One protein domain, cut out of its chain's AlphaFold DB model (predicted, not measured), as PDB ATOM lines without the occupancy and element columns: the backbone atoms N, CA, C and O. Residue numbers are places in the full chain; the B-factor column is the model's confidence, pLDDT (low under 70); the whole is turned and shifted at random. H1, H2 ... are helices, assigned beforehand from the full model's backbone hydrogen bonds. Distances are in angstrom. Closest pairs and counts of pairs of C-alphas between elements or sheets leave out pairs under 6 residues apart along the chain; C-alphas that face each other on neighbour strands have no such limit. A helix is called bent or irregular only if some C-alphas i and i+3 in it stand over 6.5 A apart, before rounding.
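Overview. This is residues 55 to 176 of the 176 residues of an uncharacterized protein of Flavobacteriaceae bacterium (UniProt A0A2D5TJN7). Helix H6 runs through the middle of a compact, rounded cluster of crossed helices, between the helical hairpin of H2 and H3 on one side and H5 on the other, while the long H4 crosses H6 at a steep tilt and reaches from its corner with H3 to H5, which packs across it. The short H1 lies at the outside near H2 and H4, and two long stretches with no named element, residues 132 to 145 and 160 to 176, reach away from the mean of the C-alphas. The printed part has 122 residues with six named helices, H1 to H6 in chain order, and no named strand; the class is all helix. The radius of gyration of the C-alphas is 13.7 A, and they span 37 by 33 by 31 A.

Arrangement. H1, residues 59 to 63, is close to but not clearly touching H2, residues 67 to 84, the closest C-alphas being those of Phe 62 and Gln 70, 6.8 A apart. H2, with residues 71 to 79 alone, touches H3, residues 89 to 94; the closest C-alphas are those of Arg 71 and Leu 94, 6.1 A apart, and the two form a hairpin at a shallow tilt of 10 degrees, opposite ways. H3 and H4, residues 96 to 113, only just touch, only at the corner by their link, with 3 pairs of C-alphas within 8 A; the closest are those of Val 93 and Ala 99, 5.6 A apart. H1 and H4 are near each other, with 6 pairs of C-alphas within 10 A. H4, with residues 104 to 109 alone, touches H5, residues 121 to 131, about perpendicular at 78 degrees, the closest C-alphas being those of Ala 108 and Ile 124, 6.5 A apart. H6, residues 146 to 159, touches H2 about perpendicular at 76 degrees, with the C-alphas of Ala 77 and Val 158 closest at 6.6 A. With residues 149 to 153 alone H6 touches H5, the C-alphas of Ser 121 and Gly 153 being closest at 5.6 A. H2 and H5 are apart. Every O i to N i+4 pair is within hydrogen-bond range in H1, H3, H4 and H5; in H2 it is 12 of 14 and in H6 8 of 10.

Along the chain. H1 begins at C-alpha 59, (117.959, 89.443, 82.718). H2 is 24.3 A long with a kink of 36 degrees near residue 78; it is irregular, C-alphas 80 and 83 being 9.1 A apart. H4 is 26.0 A long and H5 15.4 A. H6, 20.9 A long, is irregular, C-alphas 147 and 150 being 7.6 A apart, and ends at C-alpha 159, (124.147, 94.090, 87.710).

Size, cuts and confidence. The C-alphas of Ser 64 and Ala 176, the two farthest apart, are 41.8 A apart. The printed part has no cut; the link H5 to H6, 14 residues, is long. The mean pLDDT of the printed part is 78.6, with residue 55, residues 130 to 145 and residues 170 to 176 under 70.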
ATOM      1  N   LYS A  55     127.742  88.134  91.398       61.03
ATOM      2  CA  LYS A  55     128.248  89.450  90.954       61.03
ATOM      3  C   LYS A  55     127.499  89.986  89.733       61.03
ATOM      4  O   LYS A  55     127.338  91.192  89.593       61.03
ATOM      5  N   HIS A  56     127.030  89.082  88.872       77.06
ATOM      6  CA  HIS A  56     126.303  89.429  87.662       77.06
ATOM      7  C   HIS A  56     125.110  88.507  87.431       77.06
ATOM      8  O   HIS A  56     125.182  87.292  87.645       77.06
ATOM      9  N   TYR A  57     124.027  89.096  86.945       86.12
ATOM     10  CA  TYR A  57     122.793  88.408  86.616       86.12
ATOM     11  C   TYR A  57     122.499  88.547  85.130       86.12
ATOM     12  O   TYR A  57     122.600  89.631  84.561       86.12
ATOM     13  N   SER A  58     122.032  87.462  84.511       86.38
ATOM     14  CA  SER A  58     121.276  87.611  83.271       86.38
ATOM     15  C   SER A  58     119.919  88.229  83.593       86.38
ATOM     16  O   SER A  58     119.376  88.031  84.689       86.38
ATOM     17  N   ARG A  59     119.323  88.908  82.613       87.31
ATOM     18  CA  ARG A  59     117.959  89.443  82.718       87.31
ATOM     19  C   ARG A  59     116.962  88.403  83.238       87.31
ATOM     20  O   ARG A  59     116.134  88.711  84.094       87.31
ATOM     21  N   GLU A  60     117.092  87.168  82.775       86.38
ATOM     22  CA  GLU A  60     116.136  86.100  83.056       86.38
ATOM     23  C   GLU A  60     116.293  85.606  84.499       86.38
ATOM     24  O   GLU A  60     115.298  85.465  85.207       86.38
ATOM     25  N   SER A  61     117.537  85.455  84.971       84.94
ATOM     26  CA  SER A  61     117.815  85.102  86.368       84.94
ATOM     27  C   SER A  61     117.422  86.196  87.358       84.94
ATOM     28  O   SER A  61     116.958  85.894  88.452       84.94
ATOM     29  N   PHE A  62     117.561  87.469  86.984       86.25
ATOM     30  CA  PHE A  62     117.159  88.576  87.847       86.25
ATOM     31  C   PHE A  62     115.634  88.668  87.955       86.25
ATOM     32  O   PHE A  62     115.090  88.954  89.017       86.25
ATOM     33  N   LYS A  63     114.916  88.386  86.861       86.38
ATOM     34  CA  LYS A  63     113.447  88.375  86.842       86.38
ATOM     35  C   LYS A  63     112.824  87.251  87.657       86.38
ATOM     36  O   LYS A  63     111.701  87.426  88.116       86.38
ATOM     37  N   SER A  64     113.517  86.122  87.820       84.06
ATOM     38  CA  SER A  64     113.041  85.030  88.675       84.06
ATOM     39  C   SER A  64     113.191  85.311  90.168       84.06
ATOM     40  O   SER A  64     112.584  84.607  90.967       84.06
ATOM     41  N   LEU A  65     113.983  86.319  90.545       81.81
ATOM     42  CA  LEU A  65     114.104  86.755  91.933       81.81
ATOM     43  C   LEU A  65     112.802  87.410  92.411       81.81
ATOM     44  O   LEU A  65     112.122  88.119  91.662       81.81
ATOM     45  N   SER A  66     112.491  87.233  93.690       81.50
ATOM     46  CA  SER A  66     111.450  87.999  94.369       81.50
ATOM     47  C   SER A  66     111.778  89.495  94.366       81.50
ATOM     48  O   SER A  66     112.933  89.910  94.260       81.50
ATOM     49  N   SER A  67     110.762  90.344  94.546       78.00
ATOM     50  CA  SER A  67     110.976  91.798  94.637       78.00
ATOM     51  C   SER A  67     111.929  92.193  95.771       78.00
ATOM     52  O   SER A  67     112.594  93.223  95.686       78.00
ATOM     53  N   MET A  68     112.004  91.380  96.825       74.81
ATOM     54  CA  MET A  68     112.920  91.582  97.942       74.81
ATOM     55  C   MET A  68     114.363  91.240  97.558       74.81
ATOM     56  O   MET A  68     115.255  92.056  97.768       74.81
ATOM     57  N   GLU A  69     114.587  90.091  96.920       78.75
ATOM     58  CA  GLU A  69     115.910  89.689  96.420       78.75
ATOM     59  C   GLU A  69     116.433  90.657  95.351       78.75
ATOM     60  O   GLU A  69     117.604  91.022  95.368       78.75
ATOM     61  N   GLN A  70     115.566  91.155  94.464       82.88
ATOM     62  CA  GLN A  70     115.940  92.178  93.481       82.88
ATOM     63  C   GLN A  70     116.437  93.456  94.161       82.88
ATOM     64  O   GLN A  70     117.469  93.999  93.771       82.88
ATOM     65  N   ARG A  71     115.737  93.924  95.205       83.38
ATOM     66  CA  ARG A  71     116.166  95.092  95.991       83.38
ATOM     67  C   ARG A  71     117.473  94.829  96.734       83.38
ATOM     68  O   ARG A  71     118.309  95.723  96.779       83.38
ATOM     69  N   ALA A  72     117.674  93.622  97.260       78.56
ATOM     70  CA  ALA A  72     118.928  93.230  97.897       78.56
ATOM     71  C   ALA A  72     120.104  93.295  96.904       78.56
ATOM     72  O   ALA A  72     121.101  93.954  97.183       78.56
ATOM     73  N   VAL A  73     119.951  92.722  95.703       83.50
ATOM     74  CA  VAL A  73     120.963  92.803  94.632       83.50
ATOM     75  C   VAL A  73     121.256  94.253  94.249       83.50
ATOM     76  O   VAL A  73     122.415  94.633  94.102       83.50
ATOM     77  N   MET A  74     120.221  95.085  94.115       87.94
ATOM     78  CA  MET A  74     120.395  96.511  93.829       87.94
ATOM     79  C   MET A  74     121.150  97.232  94.948       87.94
ATOM     80  O   MET A  74     122.006  98.056  94.650       87.94
ATOM     81  N   SER A  75     120.860  96.916  96.212       84.56
ATOM     82  CA  SER A  75     121.549  97.502  97.363       84.56
ATOM     83  C   SER A  75     123.033  97.157  97.347       84.56
ATOM     84  O   SER A  75     123.851  98.064  97.431       84.56
ATOM     85  N   ILE A  76     123.376  95.878  97.158       80.81
ATOM     86  CA  ILE A  76     124.773  95.425  97.072       80.81
ATOM     87  C   ILE A  76     125.489  96.147  95.936       80.81
ATOM     88  O   ILE A  76     126.539  96.736  96.154       80.81
ATOM     89  N   ALA A  77     124.892  96.177  94.742       85.31
ATOM     90  CA  ALA A  77     125.506  96.818  93.587       85.31
ATOM     91  C   ALA A  77     125.736  98.328  93.788       85.31
ATOM     92  O   ALA A  77     126.715  98.868  93.274       85.31
ATOM     93  N   VAL A  78     124.856  99.015  94.525       84.50
ATOM     94  CA  VAL A  78     125.054 100.428  94.878       84.50
ATOM     95  C   VAL A  78     126.154 100.591  95.926       84.50
ATOM     96  O   VAL A  78     127.027 101.434  95.736       84.50
ATOM     97  N   THR A  79     126.151  99.777  96.985       78.38
ATOM     98  CA  THR A  79     127.162  99.818  98.051       78.38
ATOM     99  C   THR A  79     128.560  99.496  97.520       78.38
ATOM    100  O   THR A  79     129.487 100.266  97.747       78.38
ATOM    101  N   GLU A  80     128.715  98.416  96.751       76.38
ATOM    102  CA  GLU A  80     129.997  98.026  96.149       76.38
ATOM    103  C   GLU A  80     130.493  99.038  95.107       76.38
ATOM    104  O   GLU A  80     131.698  99.198  94.915       76.38
ATOM    105  N   GLY A  81     129.579  99.739  94.427       72.31
ATOM    106  CA  GLY A  81     129.951 100.792  93.485       72.31
ATOM    107  C   GLY A  81     130.365 102.111  94.143       72.31
ATOM    108  O   GLY A  81     130.905 102.965  93.437       72.31
ATOM    109  N   GLY A  82     130.139 102.283  95.452       72.06
ATOM    110  CA  GLY A  82     130.603 103.419  96.252       72.06
ATOM    111  C   GLY A  82     130.390 104.783  95.583       72.06
ATOM    112  O   GLY A  82     129.295 105.115  95.121       72.06
ATOM    113  N   ASP A  83     131.478 105.547  95.461       74.75
ATOM    114  CA  ASP A  83     131.513 106.927  94.943       74.75
ATOM    115  C   ASP A  83     131.121 107.072  93.456       74.75
ATOM    116  O   ASP A  83     131.043 108.180  92.909       74.75
ATOM    117  N   HIS A  84     130.881 105.963  92.748       80.50
ATOM    118  CA  HIS A  84     130.402 106.002  91.366       80.50
ATOM    119  C   HIS A  84     128.935 106.420  91.240       80.50
ATOM    120  O   HIS A  84     128.511 106.802  90.140       80.50
ATOM    121  N   PHE A  85     128.182 106.369  92.337       86.06
ATOM    122  CA  PHE A  85     126.795 106.806  92.403       86.06
ATOM    123  C   PHE A  85     126.680 108.206  93.013       86.06
ATOM    124  O   PHE A  85     127.550 108.667  93.747       86.06
ATOM    125  N   SER A  86     125.628 108.941  92.656       86.19
ATOM    126  CA  SER A  86     125.354 110.230  93.297       86.19
ATOM    127  C   SER A  86     124.829 110.035  94.717       86.19
ATOM    128  O   SER A  86     124.114 109.069  94.988       86.19
ATOM    129  N   ASP A  87     125.071 111.023  95.575       81.56
ATOM    130  CA  ASP A  87     124.465 111.088  96.904       81.56
ATOM    131  C   ASP A  87     122.943 110.917  96.817       81.56
ATOM    132  O   ASP A  87     122.287 111.472  95.919       81.56
ATOM    133  N   GLU A  88     122.397 110.160  97.773       83.88
ATOM    134  CA  GLU A  88     120.978 109.789  97.897       83.88
ATOM    135  C   GLU A  88     120.472 108.803  96.827       83.88
ATOM    136  O   GLU A  88     119.288 108.453  96.821       83.88
ATOM    137  N   PHE A  89     121.331 108.323  95.915       86.12
ATOM    138  CA  PHE A  89     120.905 107.367  94.892       86.12
ATOM    139  C   PHE A  89     120.433 106.037  95.492       86.12
ATOM    140  O   PHE A  89     119.435 105.491  95.022       86.12
ATOM    141  N   SER A  90     121.095 105.541  96.544       84.38
ATOM    142  CA  SER A  90     120.684 104.327  97.268       84.38
ATOM    143  C   SER A  90     119.252 104.463  97.787       84.38
ATOM    144  O   SER A  90     118.381 103.664  97.441       84.38
ATOM    145  N   THR A  91     118.968 105.539  98.521       81.50
ATOM    146  CA  THR A  91     117.635 105.858  99.047       81.50
ATOM    147  C   THR A  91     116.602 105.975  97.929       81.50
ATOM    148  O   THR A  91     115.492 105.450  98.040       81.50
ATOM    149  N   TYR A  92     116.966 106.627  96.820       84.69
ATOM    150  CA  TYR A  92     116.093 106.754  95.659       84.69
ATOM    151  C   TYR A  92     115.758 105.393  95.050       84.69
ATOM    152  O   TYR A  92     114.582 105.074  94.883       84.69
ATOM    153  N   VAL A  93     116.763 104.591  94.700       85.44
ATOM    154  CA  VAL A  93     116.571 103.391  93.881       85.44
ATOM    155  C   VAL A  93     115.983 102.221  94.674       85.44
ATOM    156  O   VAL A  93     115.277 101.392  94.103       85.44
ATOM    157  N   LEU A  94     116.213 102.180  95.991       84.38
ATOM    158  CA  LEU A  94     115.689 101.143  96.884       84.38
ATOM    159  C   LEU A  94     114.246 101.391  97.335       84.38
ATOM    160  O   LEU A  94     113.635 100.493  97.927       84.38
ATOM    161  N   ASN A  95     113.671 102.560  97.034       80.50
ATOM    162  CA  ASN A  95     112.239 102.794  97.181       80.50
ATOM    163  C   ASN A  95     111.444 101.802  96.310       80.50
ATOM    164  O   ASN A  95     111.775 101.585  95.146       80.50
ATOM    165  N   GLN A  96     110.366 101.227  96.849       74.19
ATOM    166  CA  GLN A  96     109.589 100.173  96.181       74.19
ATOM    167  C   GLN A  96     109.110 100.552  94.767       74.19
ATOM    168  O   GLN A  96     109.144  99.716  93.862       74.19
ATOM    169  N   LEU A  97     108.675 101.800  94.560       75.00
ATOM    170  CA  LEU A  97     108.205 102.262  93.250       75.00
ATOM    171  C   LEU A  97     109.371 102.418  92.266       75.00
ATOM    172  O   LEU A  97     109.287 101.969  91.122       75.00
ATOM    173  N   ASN A  98     110.491 102.973  92.729       80.88
ATOM    174  CA  ASN A  98     111.675 103.188  91.902       80.88
ATOM    175  C   ASN A  98     112.404 101.880  91.564       80.88
ATOM    176  O   ASN A  98     112.939 101.748  90.464       80.88
ATOM    177  N   ALA A  99     112.360 100.882  92.449       83.19
ATOM    178  CA  ALA A  99     112.873  99.546  92.165       83.19
ATOM    179  C   ALA A  99     112.089  98.878  91.023       83.19
ATOM    180  O   ALA A  99     112.674  98.341  90.083       83.19
ATOM    181  N   ARG A 100     110.753  98.993  91.033       81.38
ATOM    182  CA  ARG A 100     109.908  98.542  89.913       81.38
ATOM    183  C   ARG A 100     110.217  99.294  88.623       81.38
ATOM    184  O   ARG A 100     110.305  98.683  87.557       81.38
ATOM    185  N   PHE A 101     110.412 100.606  88.719       83.31
ATOM    186  CA  PHE A 101     110.821 101.423  87.583       83.31
ATOM    187  C   PHE A 101     112.166 100.963  87.000       83.31
ATOM    188  O   PHE A 101     112.289 100.842  85.782       83.31
ATOM    189  N   PHE A 102     113.150 100.643  87.842       88.62
ATOM    190  CA  PHE A 102     114.448 100.137  87.397       88.62
ATOM    191  C   PHE A 102     114.321  98.840  86.582       88.62
ATOM    192  O   PHE A 102     114.957  98.703  85.540       88.62
ATOM    193  N   ILE A 103     113.430  97.924  86.971       87.56
ATOM    194  CA  ILE A 103     113.165  96.699  86.196       87.56
ATOM    195  C   ILE A 103     112.620  97.040  84.800       87.56
ATOM    196  O   ILE A 103     113.075  96.487  83.795       87.56
ATOM    197  N   ALA A 104     111.677  97.984  84.711       87.06
ATOM    198  CA  ALA A 104     111.146  98.450  83.428       87.06
ATOM    199  C   ALA A 104     112.223  99.145  82.571       87.06
ATOM    200  O   ALA A 104     112.259  98.959  81.351       87.06
ATOM    201  N   PHE A 105     113.115  99.908  83.207       90.69
ATOM    202  CA  PHE A 105     114.285 100.529  82.584       90.69
ATOM    203  C   PHE A 105     115.223  99.491  81.967       90.69
ATOM    204  O   PHE A 105     115.563  99.606  80.789       90.69
ATOM    205  N   VAL A 106     115.577  98.441  82.711       92.88
ATOM    206  CA  VAL A 106     116.412  97.338  82.214       92.88
ATOM    207  C   VAL A 106     115.730  96.630  81.044       92.88
ATOM    208  O   VAL A 106     116.353  96.390  80.013       92.88
ATOM    209  N   ASP A 107     114.429  96.360  81.144       91.38
ATOM    210  CA  ASP A 107     113.674  95.740  80.054       91.38
ATOM    211  C   ASP A 107     113.711  96.556  78.763       91.38
ATOM    212  O   ASP A 107     113.892  95.992  77.681       91.38
ATOM    213  N   ALA A 108     113.546  97.872  78.863       91.81
ATOM    214  CA  ALA A 108     113.666  98.756  77.716       91.81
ATOM    215  C   ALA A 108     115.108  98.805  77.182       91.81
ATOM    216  O   ALA A 108     115.295  98.796  75.965       91.81
ATOM    217  N   ALA A 109     116.119  98.762  78.056       94.31
ATOM    218  CA  ALA A 109     117.526  98.703  77.659       94.31
ATOM    219  C   ALA A 109     117.822  97.477  76.797       94.31
ATOM    220  O   ALA A 109     118.356  97.626  75.701       94.31
ATOM    221  N   TYR A 110     117.366  96.296  77.211       94.25
ATOM    222  CA  TYR A 110     117.515  95.074  76.418       94.25
ATOM    223  C   TYR A 110     116.766  95.121  75.079       94.25
ATOM    224  O   TYR A 110     117.214  94.510  74.110       94.25
ATOM    225  N   GLN A 111     115.646  95.849  74.967       93.00
ATOM    226  CA  GLN A 111     115.019  96.053  73.653       93.00
ATOM    227  C   GLN A 111     115.860  96.962  72.754       93.00
ATOM    228  O   GLN A 111     116.002  96.682  71.563       93.00
ATOM    229  N   LYS A 112     116.445  98.030  73.307       94.44
ATOM    230  CA  LYS A 112     117.313  98.935  72.542       94.44
ATOM    231  C   LYS A 112     118.645  98.278  72.178       94.44
ATOM    232  O   LYS A 112     119.121  98.514  71.074       94.44
ATOM    233  N   LEU A 113     119.181  97.393  73.021       94.19
ATOM    234  CA  LEU A 113     120.410  96.631  72.765       94.19
ATOM    235  C   LEU A 113     120.335  95.811  71.467       94.19
ATOM    236  O   LEU A 113     121.319  95.693  70.748       94.19
ATOM    237  N   LYS A 114     119.147  95.311  71.104       93.94
ATOM    238  CA  LYS A 114     118.931  94.576  69.843       93.94
ATOM    239  C   LYS A 114     119.150  95.419  68.586       93.94
ATOM    240  O   LYS A 114     119.314  94.868  67.505       93.94
ATOM    241  N   THR A 115     119.063  96.741  68.707       94.38
ATOM    242  CA  THR A 115     119.054  97.678  67.571       94.38
ATOM    243  C   THR A 115     120.163  98.725  67.650       94.38
ATOM    244  O   THR A 115     120.447  99.382  66.654       94.38
ATOM    245  N   HIS A 116     120.806  98.880  68.807       92.69
ATOM    246  CA  HIS A 116     121.811  99.904  69.059       92.69
ATOM    247  C   HIS A 116     123.011  99.295  69.780       92.69
ATOM    248  O   HIS A 116     122.851  98.498  70.698       92.69
ATOM    249  N   LYS A 117     124.217  99.738  69.415       89.31
ATOM    250  CA  LYS A 117     125.449  99.392  70.141       89.31
ATOM    251  C   LYS A 117     125.597 100.181  71.449       89.31
ATOM    252  O   LYS A 117     126.124  99.668  72.425       89.31
ATOM    253  N   HIS A 118     125.125 101.426  71.455       91.00
ATOM    254  CA  HIS A 118     125.115 102.302  72.622       91.00
ATOM    255  C   HIS A 118     123.812 103.095  72.653       91.00
ATOM    256  O   HIS A 118     123.272 103.442  71.599       91.00
ATOM    257  N   PHE A 119     123.322 103.422  73.846       91.69
ATOM    258  CA  PHE A 119     122.081 104.171  74.004       91.69
ATOM    259  C   PHE A 119     122.123 105.098  75.223       91.69
ATOM    260  O   PHE A 119     122.801 104.843  76.217       91.69
ATOM    261  N   GLY A 120     121.415 106.225  75.153       90.62
ATOM    262  CA  GLY A 120     121.340 107.164  76.271       90.62
ATOM    263  C   GLY A 120     120.343 106.685  77.324       90.62
ATOM    264  O   GLY A 120     119.181 106.454  76.995       90.62
ATOM    265  N   SER A 121     120.742 106.617  78.599       90.44
ATOM    266  CA  SER A 121     119.813 106.259  79.688       90.44
ATOM    267  C   SER A 121     118.624 107.224  79.768       90.44
ATOM    268  O   SER A 121     117.494 106.802  80.002       90.44
ATOM    269  N   LYS A 122     118.847 108.508  79.456       87.44
ATOM    270  CA  LYS A 122     117.776 109.508  79.346       87.44
ATOM    271  C   LYS A 122     116.762 109.187  78.251       87.44
ATOM    272  O   LYS A 122     115.580 109.407  78.461       87.44
ATOM    273  N   ALA A 123     117.197 108.654  77.112       88.44
ATOM    274  CA  ALA A 123     116.275 108.304  76.036       88.44
ATOM    275  C   ALA A 123     115.366 107.134  76.443       88.44
ATOM    276  O   ALA A 123     114.171 107.189  76.200       88.44
ATOM    277  N   ILE A 124     115.898 106.131  77.154       88.69
ATOM    278  CA  ILE A 124     115.068 105.058  77.732       88.69
ATOM    279  C   ILE A 124     114.059 105.621  78.726       88.69
ATOM    280  O   ILE A 124     112.901 105.213  78.736       88.69
ATOM    281  N   PHE A 125     114.506 106.541  79.577       81.88
ATOM    282  CA  PHE A 125     113.632 107.188  80.540       81.88
ATOM    283  C   PHE A 125     112.472 107.929  79.854       81.88
ATOM    284  O   PHE A 125     111.321 107.719  80.231       81.88
ATOM    285  N   GLU A 126     112.761 108.750  78.843       82.31
ATOM    286  CA  GLU A 126     111.722 109.453  78.086       82.31
ATOM    287  C   GLU A 126     110.788 108.453  77.388       82.31
ATOM    288  O   GLU A 126     109.575 108.566  77.532       82.31
ATOM    289  N   ASP A 127     111.317 107.412  76.739       82.50
ATOM    290  CA  ASP A 127     110.497 106.363  76.120       82.50
ATOM    291  C   ASP A 127     109.552 105.714  77.146       82.50
ATOM    292  O   ASP A 127     108.362 105.563  76.893       82.50
ATOM    293  N   LEU A 128     110.033 105.378  78.347       79.25
ATOM    294  CA  LEU A 128     109.188 104.793  79.395       79.25
ATOM    295  C   LEU A 128     108.125 105.755  79.923       79.25
ATOM    296  O   LEU A 128     107.032 105.313  80.277       79.25
ATOM    297  N   ARG A 129     108.436 107.053  79.962       71.62
ATOM    298  CA  ARG A 129     107.495 108.106  80.343       71.62
ATOM    299  C   ARG A 129     106.375 108.268  79.311       71.62
ATOM    300  O   ARG A 129     105.245 108.557  79.699       71.62
ATOM    301  N   TRP A 130     106.683 108.099  78.024       65.44
ATOM    302  CA  TRP A 130     105.749 108.340  76.920       65.44
ATOM    303  C   TRP A 130     104.984 107.088  76.460       65.44
ATOM    304  O   TRP A 130     103.768 107.170  76.280       65.44
ATOM    305  N   ASP A 131     105.651 105.940  76.303       60.97
ATOM    306  CA  ASP A 131     105.080 104.747  75.653       60.97
ATOM    307  C   ASP A 131     104.333 103.803  76.603       60.97
ATOM    308  O   ASP A 131     103.369 103.157  76.188       60.97
ATOM    309  N   ARG A 132     104.763 103.659  77.866       52.81
ATOM    310  CA  ARG A 132     104.267 102.554  78.717       52.81
ATOM    311  C   ARG A 132     103.131 102.891  79.672       52.81
ATOM    312  O   ARG A 132     102.510 101.959  80.168       52.81
ATOM    313  N   TYR A 133     102.804 104.163  79.885       47.09
ATOM    314  CA  TYR A 133     101.698 104.555  80.761       47.09
ATOM    315  C   TYR A 133     101.038 105.836  80.250       47.09
ATOM    316  O   TYR A 133     101.474 106.954  80.523       47.09
ATOM    317  N   ARG A 134      99.935 105.679  79.509       44.12
ATOM    318  CA  ARG A 134      99.011 106.780  79.213       44.12
ATOM    319  C   ARG A 134      98.538 107.409  80.529       44.12
ATOM    320  O   ARG A 134      97.663 106.858  81.177       44.12
ATOM    321  N   ARG A 135      99.095 108.581  80.857       45.72
ATOM    322  CA  ARG A 135      98.566 109.706  81.668       45.72
ATOM    323  C   ARG A 135      98.007 109.469  83.088       45.72
ATOM    324  O   ARG A 135      97.960 110.451  83.816       45.72
ATOM    325  N   GLY A 136      97.622 108.261  83.503       47.41
ATOM    326  CA  GLY A 136      97.070 107.986  84.840       47.41
ATOM    327  C   GLY A 136      98.144 107.816  85.916       47.41
ATOM    328  O   GLY A 136      98.095 108.474  86.945       47.41
ATOM    329  N   ASP A 137      99.174 107.023  85.615       44.91
ATOM    330  CA  ASP A 137     100.187 106.587  86.594       44.91
ATOM    331  C   ASP A 137     101.499 107.390  86.533       44.91
ATOM    332  O   ASP A 137     102.337 107.339  87.434       44.91
ATOM    333  N   ALA A 138     101.693 108.171  85.467       44.16
ATOM    334  CA  ALA A 138     102.929 108.918  85.230       44.16
ATOM    335  C   ALA A 138     103.186 110.030  86.271       44.16
ATOM    336  O   ALA A 138     104.317 110.489  86.417       44.16
ATOM    337  N   GLY A 139     102.155 110.480  86.992       45.00
ATOM    338  CA  GLY A 139     102.297 111.480  88.056       45.00
ATOM    339  C   GLY A 139     102.680 110.891  89.416       45.00
ATOM    340  O   GLY A 139     103.417 111.528  90.164       45.00
ATOM    341  N   GLU A 140     102.207 109.679  89.718       46.00
ATOM    342  CA  GLU A 140     102.313 109.065  91.050       46.00
ATOM    343  C   GLU A 140     103.498 108.090  91.148       46.00
ATOM    344  O   GLU A 140     104.217 108.077  92.145       46.00
ATOM    345  N   PHE A 141     103.777 107.346  90.072       46.19
ATOM    346  CA  PHE A 141     104.866 106.363  90.010       46.19
ATOM    347  C   PHE A 141     106.149 106.902  89.363       46.19
ATOM    348  O   PHE A 141     107.218 106.321  89.534       46.19
ATOM    349  N   TYR A 142     106.057 108.009  88.620       52.31
ATOM    350  CA  TYR A 142     107.138 108.519  87.770       52.31
ATOM    351  C   TYR A 142     107.500 109.978  88.078       52.31
ATOM    352  O   TYR A 142     107.784 110.765  87.170       52.31
ATOM    353  N   LYS A 143     107.603 110.350  89.361       52.84
ATOM    354  CA  LYS A 143     108.378 111.544  89.747       52.84
ATOM    355  C   LYS A 143     109.872 111.225  89.649       52.84
ATOM    356  O   LYS A 143     110.599 111.180  90.637       52.84
ATOM    357  N   VAL A 144     110.316 110.934  88.431       56.53
ATOM    358  CA  VAL A 144     111.690 110.538  88.165       56.53
ATOM    359  C   VAL A 144     112.586 111.751  88.324       56.53
ATOM    360  O   VAL A 144     112.414 112.790  87.679       56.53
ATOM    361  N   ASN A 145     113.554 111.609  89.218       63.91
ATOM    362  CA  ASN A 145     114.562 112.618  89.427       63.91
ATOM    363  C   ASN A 145     115.598 112.509  88.305       63.91
ATOM    364  O   ASN A 145     116.428 111.598  88.299       63.91
ATOM    365  N   ASN A 146     115.570 113.463  87.367       70.62
ATOM    366  CA  ASN A 146     116.531 113.540  86.263       70.62
ATOM    367  C   ASN A 146     117.997 113.464  86.741       70.62
ATOM    368  O   ASN A 146     118.838 112.982  85.978       70.62
ATOM    369  N   LYS A 147     118.285 113.863  87.996       81.88
ATOM    370  CA  LYS A 147     119.591 113.735  88.676       81.88
ATOM    371  C   LYS A 147     120.164 112.317  88.571       81.88
ATOM    372  O   LYS A 147     121.343 112.171  88.280       81.88
ATOM    373  N   PHE A 148     119.333 111.284  88.734       86.75
ATOM    374  CA  PHE A 148     119.778 109.888  88.868       86.75
ATOM    375  C   PHE A 148     119.747 109.082  87.566       86.75
ATOM    376  O   PHE A 148     120.064 107.894  87.546       86.75
ATOM    377  N   THR A 149     119.398 109.707  86.443       87.44
ATOM    378  CA  THR A 149     119.356 109.039  85.130       87.44
ATOM    379  C   THR A 149     120.693 108.389  84.727       87.44
ATOM    380  O   THR A 149     120.683 107.284  84.176       87.44
ATOM    381  N   PRO A 150     121.864 109.016  84.972       88.88
ATOM    382  CA  PRO A 150     123.151 108.363  84.733       88.88
ATOM    383  C   PRO A 150     123.399 107.181  85.680       88.88
ATOM    384  O   PRO A 150     123.930 106.160  85.248       88.88
ATOM    385  N   ASP A 151     122.978 107.302  86.940       90.94
ATOM    386  CA  ASP A 151     123.171 106.288  87.982       90.94
ATOM    387  C   ASP A 151     122.342 105.027  87.731       90.94
ATOM    388  O   ASP A 151     122.854 103.923  87.875       90.94
ATOM    389  N   LEU A 152     121.117 105.165  87.223       91.56
ATOM    390  CA  LEU A 152     120.315 104.025  86.761       91.56
ATOM    391  C   LEU A 152     121.014 103.249  85.638       91.56
ATOM    392  O   LEU A 152     121.032 102.019  85.642       91.56
ATOM    393  N   GLY A 153     121.635 103.964  84.694       92.50
ATOM    394  CA  GLY A 153     122.450 103.345  83.652       92.50
ATOM    395  C   GLY A 153     123.657 102.611  84.237       92.50
ATOM    396  O   GLY A 153     123.923 101.476  83.853       92.50
ATOM    397  N   ARG A 154     124.368 103.222  85.194       91.38
ATOM    398  CA  ARG A 154     125.502 102.584  85.890       91.38
ATOM    399  C   ARG A 154     125.076 101.320  86.622       91.38
ATOM    400  O   ARG A 154     125.704 100.289  86.419       91.38
ATOM    401  N   LEU A 155     123.993 101.385  87.392       92.50
ATOM    402  CA  LEU A 155     123.473 100.249  88.144       92.50
ATOM    403  C   LEU A 155     123.118  99.081  87.216       92.50
ATOM    404  O   LEU A 155     123.487  97.943  87.488       92.50
ATOM    405  N   ALA A 156     122.475  99.367  86.081       94.06
ATOM    406  CA  ALA A 156     122.177  98.347  85.080       94.06
ATOM    407  C   ALA A 156     123.453  97.710  84.497       94.06
ATOM    408  O   ALA A 156     123.504  96.497  84.329       94.06
ATOM    409  N   MET A 157     124.505  98.489  84.232       91.44
ATOM    410  CA  MET A 157     125.776  97.926  83.752       91.44
ATOM    411  C   MET A 157     126.486  97.071  84.802       91.44
ATOM    412  O   MET A 157     127.140  96.108  84.429       91.44
ATOM    413  N   VAL A 158     126.369  97.413  86.088       89.25
ATOM    414  CA  VAL A 158     126.972  96.636  87.184       89.25
ATOM    415  C   VAL A 158     126.267  95.287  87.337       89.25
ATOM    416  O   VAL A 158     126.913  94.241  87.309       89.25
ATOM    417  N   ILE A 159     124.935  95.301  87.441       91.19
ATOM    418  CA  ILE A 159     124.147  94.090  87.710       91.19
ATOM    419  C   ILE A 159     124.130  93.146  86.502       91.19
ATOM    420  O   ILE A 159     124.207  91.932  86.677       91.19
ATOM    421  N   PHE A 160     124.032  93.684  85.284       92.00
ATOM    422  CA  PHE A 160     123.793  92.907  84.062       92.00
ATOM    423  C   PHE A 160     125.014  92.834  83.136       92.00
ATOM    424  O   PHE A 160     124.864  92.720  81.918       92.00
ATOM    425  N   ALA A 161     126.232  92.930  83.672       85.69
ATOM    426  CA  ALA A 161     127.421  92.609  82.884       85.69
ATOM    427  C   ALA A 161     127.450  91.097  82.547       85.69
ATOM    428  O   ALA A 161     127.021  90.278  83.360       85.69
ATOM    429  N   PRO A 162     127.948  90.692  81.367       87.38
ATOM    430  CA  PRO A 162     128.525  91.537  80.321       87.38
ATOM    431  C   PRO A 162     127.490  92.170  79.371       87.38
ATOM    432  O   PRO A 162     127.847  93.061  78.608       87.38
ATOM    433  N   ASP A 163     126.220  91.758  79.405       90.38
ATOM    434  CA  ASP A 163     125.215  92.121  78.389       90.38
ATOM    435  C   ASP A 163     125.048  93.632  78.177       90.38
ATOM    436  O   ASP A 163     124.927  94.099  77.044       90.38
ATOM    437  N   LEU A 164     125.003  94.397  79.271       91.81
ATOM    438  CA  LEU A 164     124.835  95.851  79.226       91.81
ATOM    439  C   LEU A 164     126.147  96.611  79.409       91.81
ATOM    440  O   LEU A 164     126.130  97.843  79.441       91.81
ATOM    441  N   GLU A 165     127.286  95.929  79.518       90.00
ATOM    442  CA  GLU A 165     128.570  96.586  79.737       90.00
ATOM    443  C   GLU A 165     128.871  97.596  78.616       90.00
ATOM    444  O   GLU A 165     128.823  97.294  77.424       90.00
ATOM    445  N   GLY A 166     129.127  98.853  78.993       87.56
ATOM    446  CA  GLY A 166     129.394  99.934  78.037       87.56
ATOM    447  C   GLY A 166     128.191 100.356  77.180       87.56
ATOM    448  O   GLY A 166     128.336 101.230  76.322       87.56
ATOM    449  N   PHE A 167     126.999  99.795  77.407       93.12
ATOM    450  CA  PHE A 167     125.809 100.125  76.625       93.12
ATOM    451  C   PHE A 167     125.365 101.577  76.837       93.12
ATOM    452  O   PHE A 167     124.964 102.259  75.892       93.12
ATOM    453  N   PHE A 168     125.481 102.088  78.065       91.50
ATOM    454  CA  PHE A 168     125.135 103.470  78.375       91.50
ATOM    455  C   PHE A 168     126.337 104.401  78.232       91.50
ATOM    456  O   PHE A 168     127.368 104.214  78.881       91.50
ATOM    457  N   PHE A 169     126.177 105.468  77.441       71.38
ATOM    458  CA  PHE A 169     127.181 106.527  77.342       71.38
ATOM    459  C   PHE A 169     127.359 107.225  78.693       71.38
ATOM    460  O   PHE A 169     126.510 108.002  79.137       71.38
ATOM    461  N   LYS A 170     128.501 106.979  79.337       63.31
ATOM    462  CA  LYS A 170     128.925 107.730  80.515       63.31
ATOM    463  C   LYS A 170     129.510 109.057  80.028       63.31
ATOM    464  O   LYS A 170     130.559 109.072  79.393       63.31
ATOM    465  N   ARG A 171     128.880 110.190  80.349       55.22
ATOM    466  CA  ARG A 171     129.670 111.425  80.470       55.22
ATOM    467  C   ARG A 171     130.619 111.193  81.644       55.22
ATOM    468  O   ARG A 171     130.148 110.842  82.730       55.22
ATOM    469  N   HIS A 172     131.926 111.319  81.426       49.19
ATOM    470  CA  HIS A 172     132.872 111.339  82.537       49.19
ATOM    471  C   HIS A 172     132.441 112.454  83.496       49.19
ATOM    472  O   HIS A 172     132.142 113.567  83.063       49.19
ATOM    473  N   ARG A 173     132.333 112.130  84.789       48.97
ATOM    474  CA  ARG A 173     132.137 113.138  85.830       48.97
ATOM    475  C   ARG A 173     133.466 113.891  85.883       48.97
ATOM    476  O   ARG A 173     134.456 113.329  86.342       48.97
ATOM    477  N   THR A 174     133.528 115.090  85.315       38.06
ATOM    478  CA  THR A 174     134.682 115.965  85.530       38.06
ATOM    479  C   THR A 174     134.639 116.339  87.002       38.06
ATOM    480  O   THR A 174     133.681 116.977  87.439       38.06
ATOM    481  N   VAL A 175     135.601 115.848  87.778       41.47
ATOM    482  CA  VAL A 175     135.801 116.316  89.149       41.47
ATOM    483  C   VAL A 175     136.220 117.779  89.017       41.47
ATOM    484  O   VAL A 175     137.198 118.063  88.323       41.47
ATOM    485  N   ALA A 176     135.389 118.682  89.533       36.06
ATOM    486  CA  ALA A 176     135.668 120.114  89.584       36.06
ATOM    487  C   ALA A 176     136.514 120.432  90.816       36.06
ATOM    488  O   ALA A 176     136.291 119.759  91.850       36.06
TER     489      ALA A 176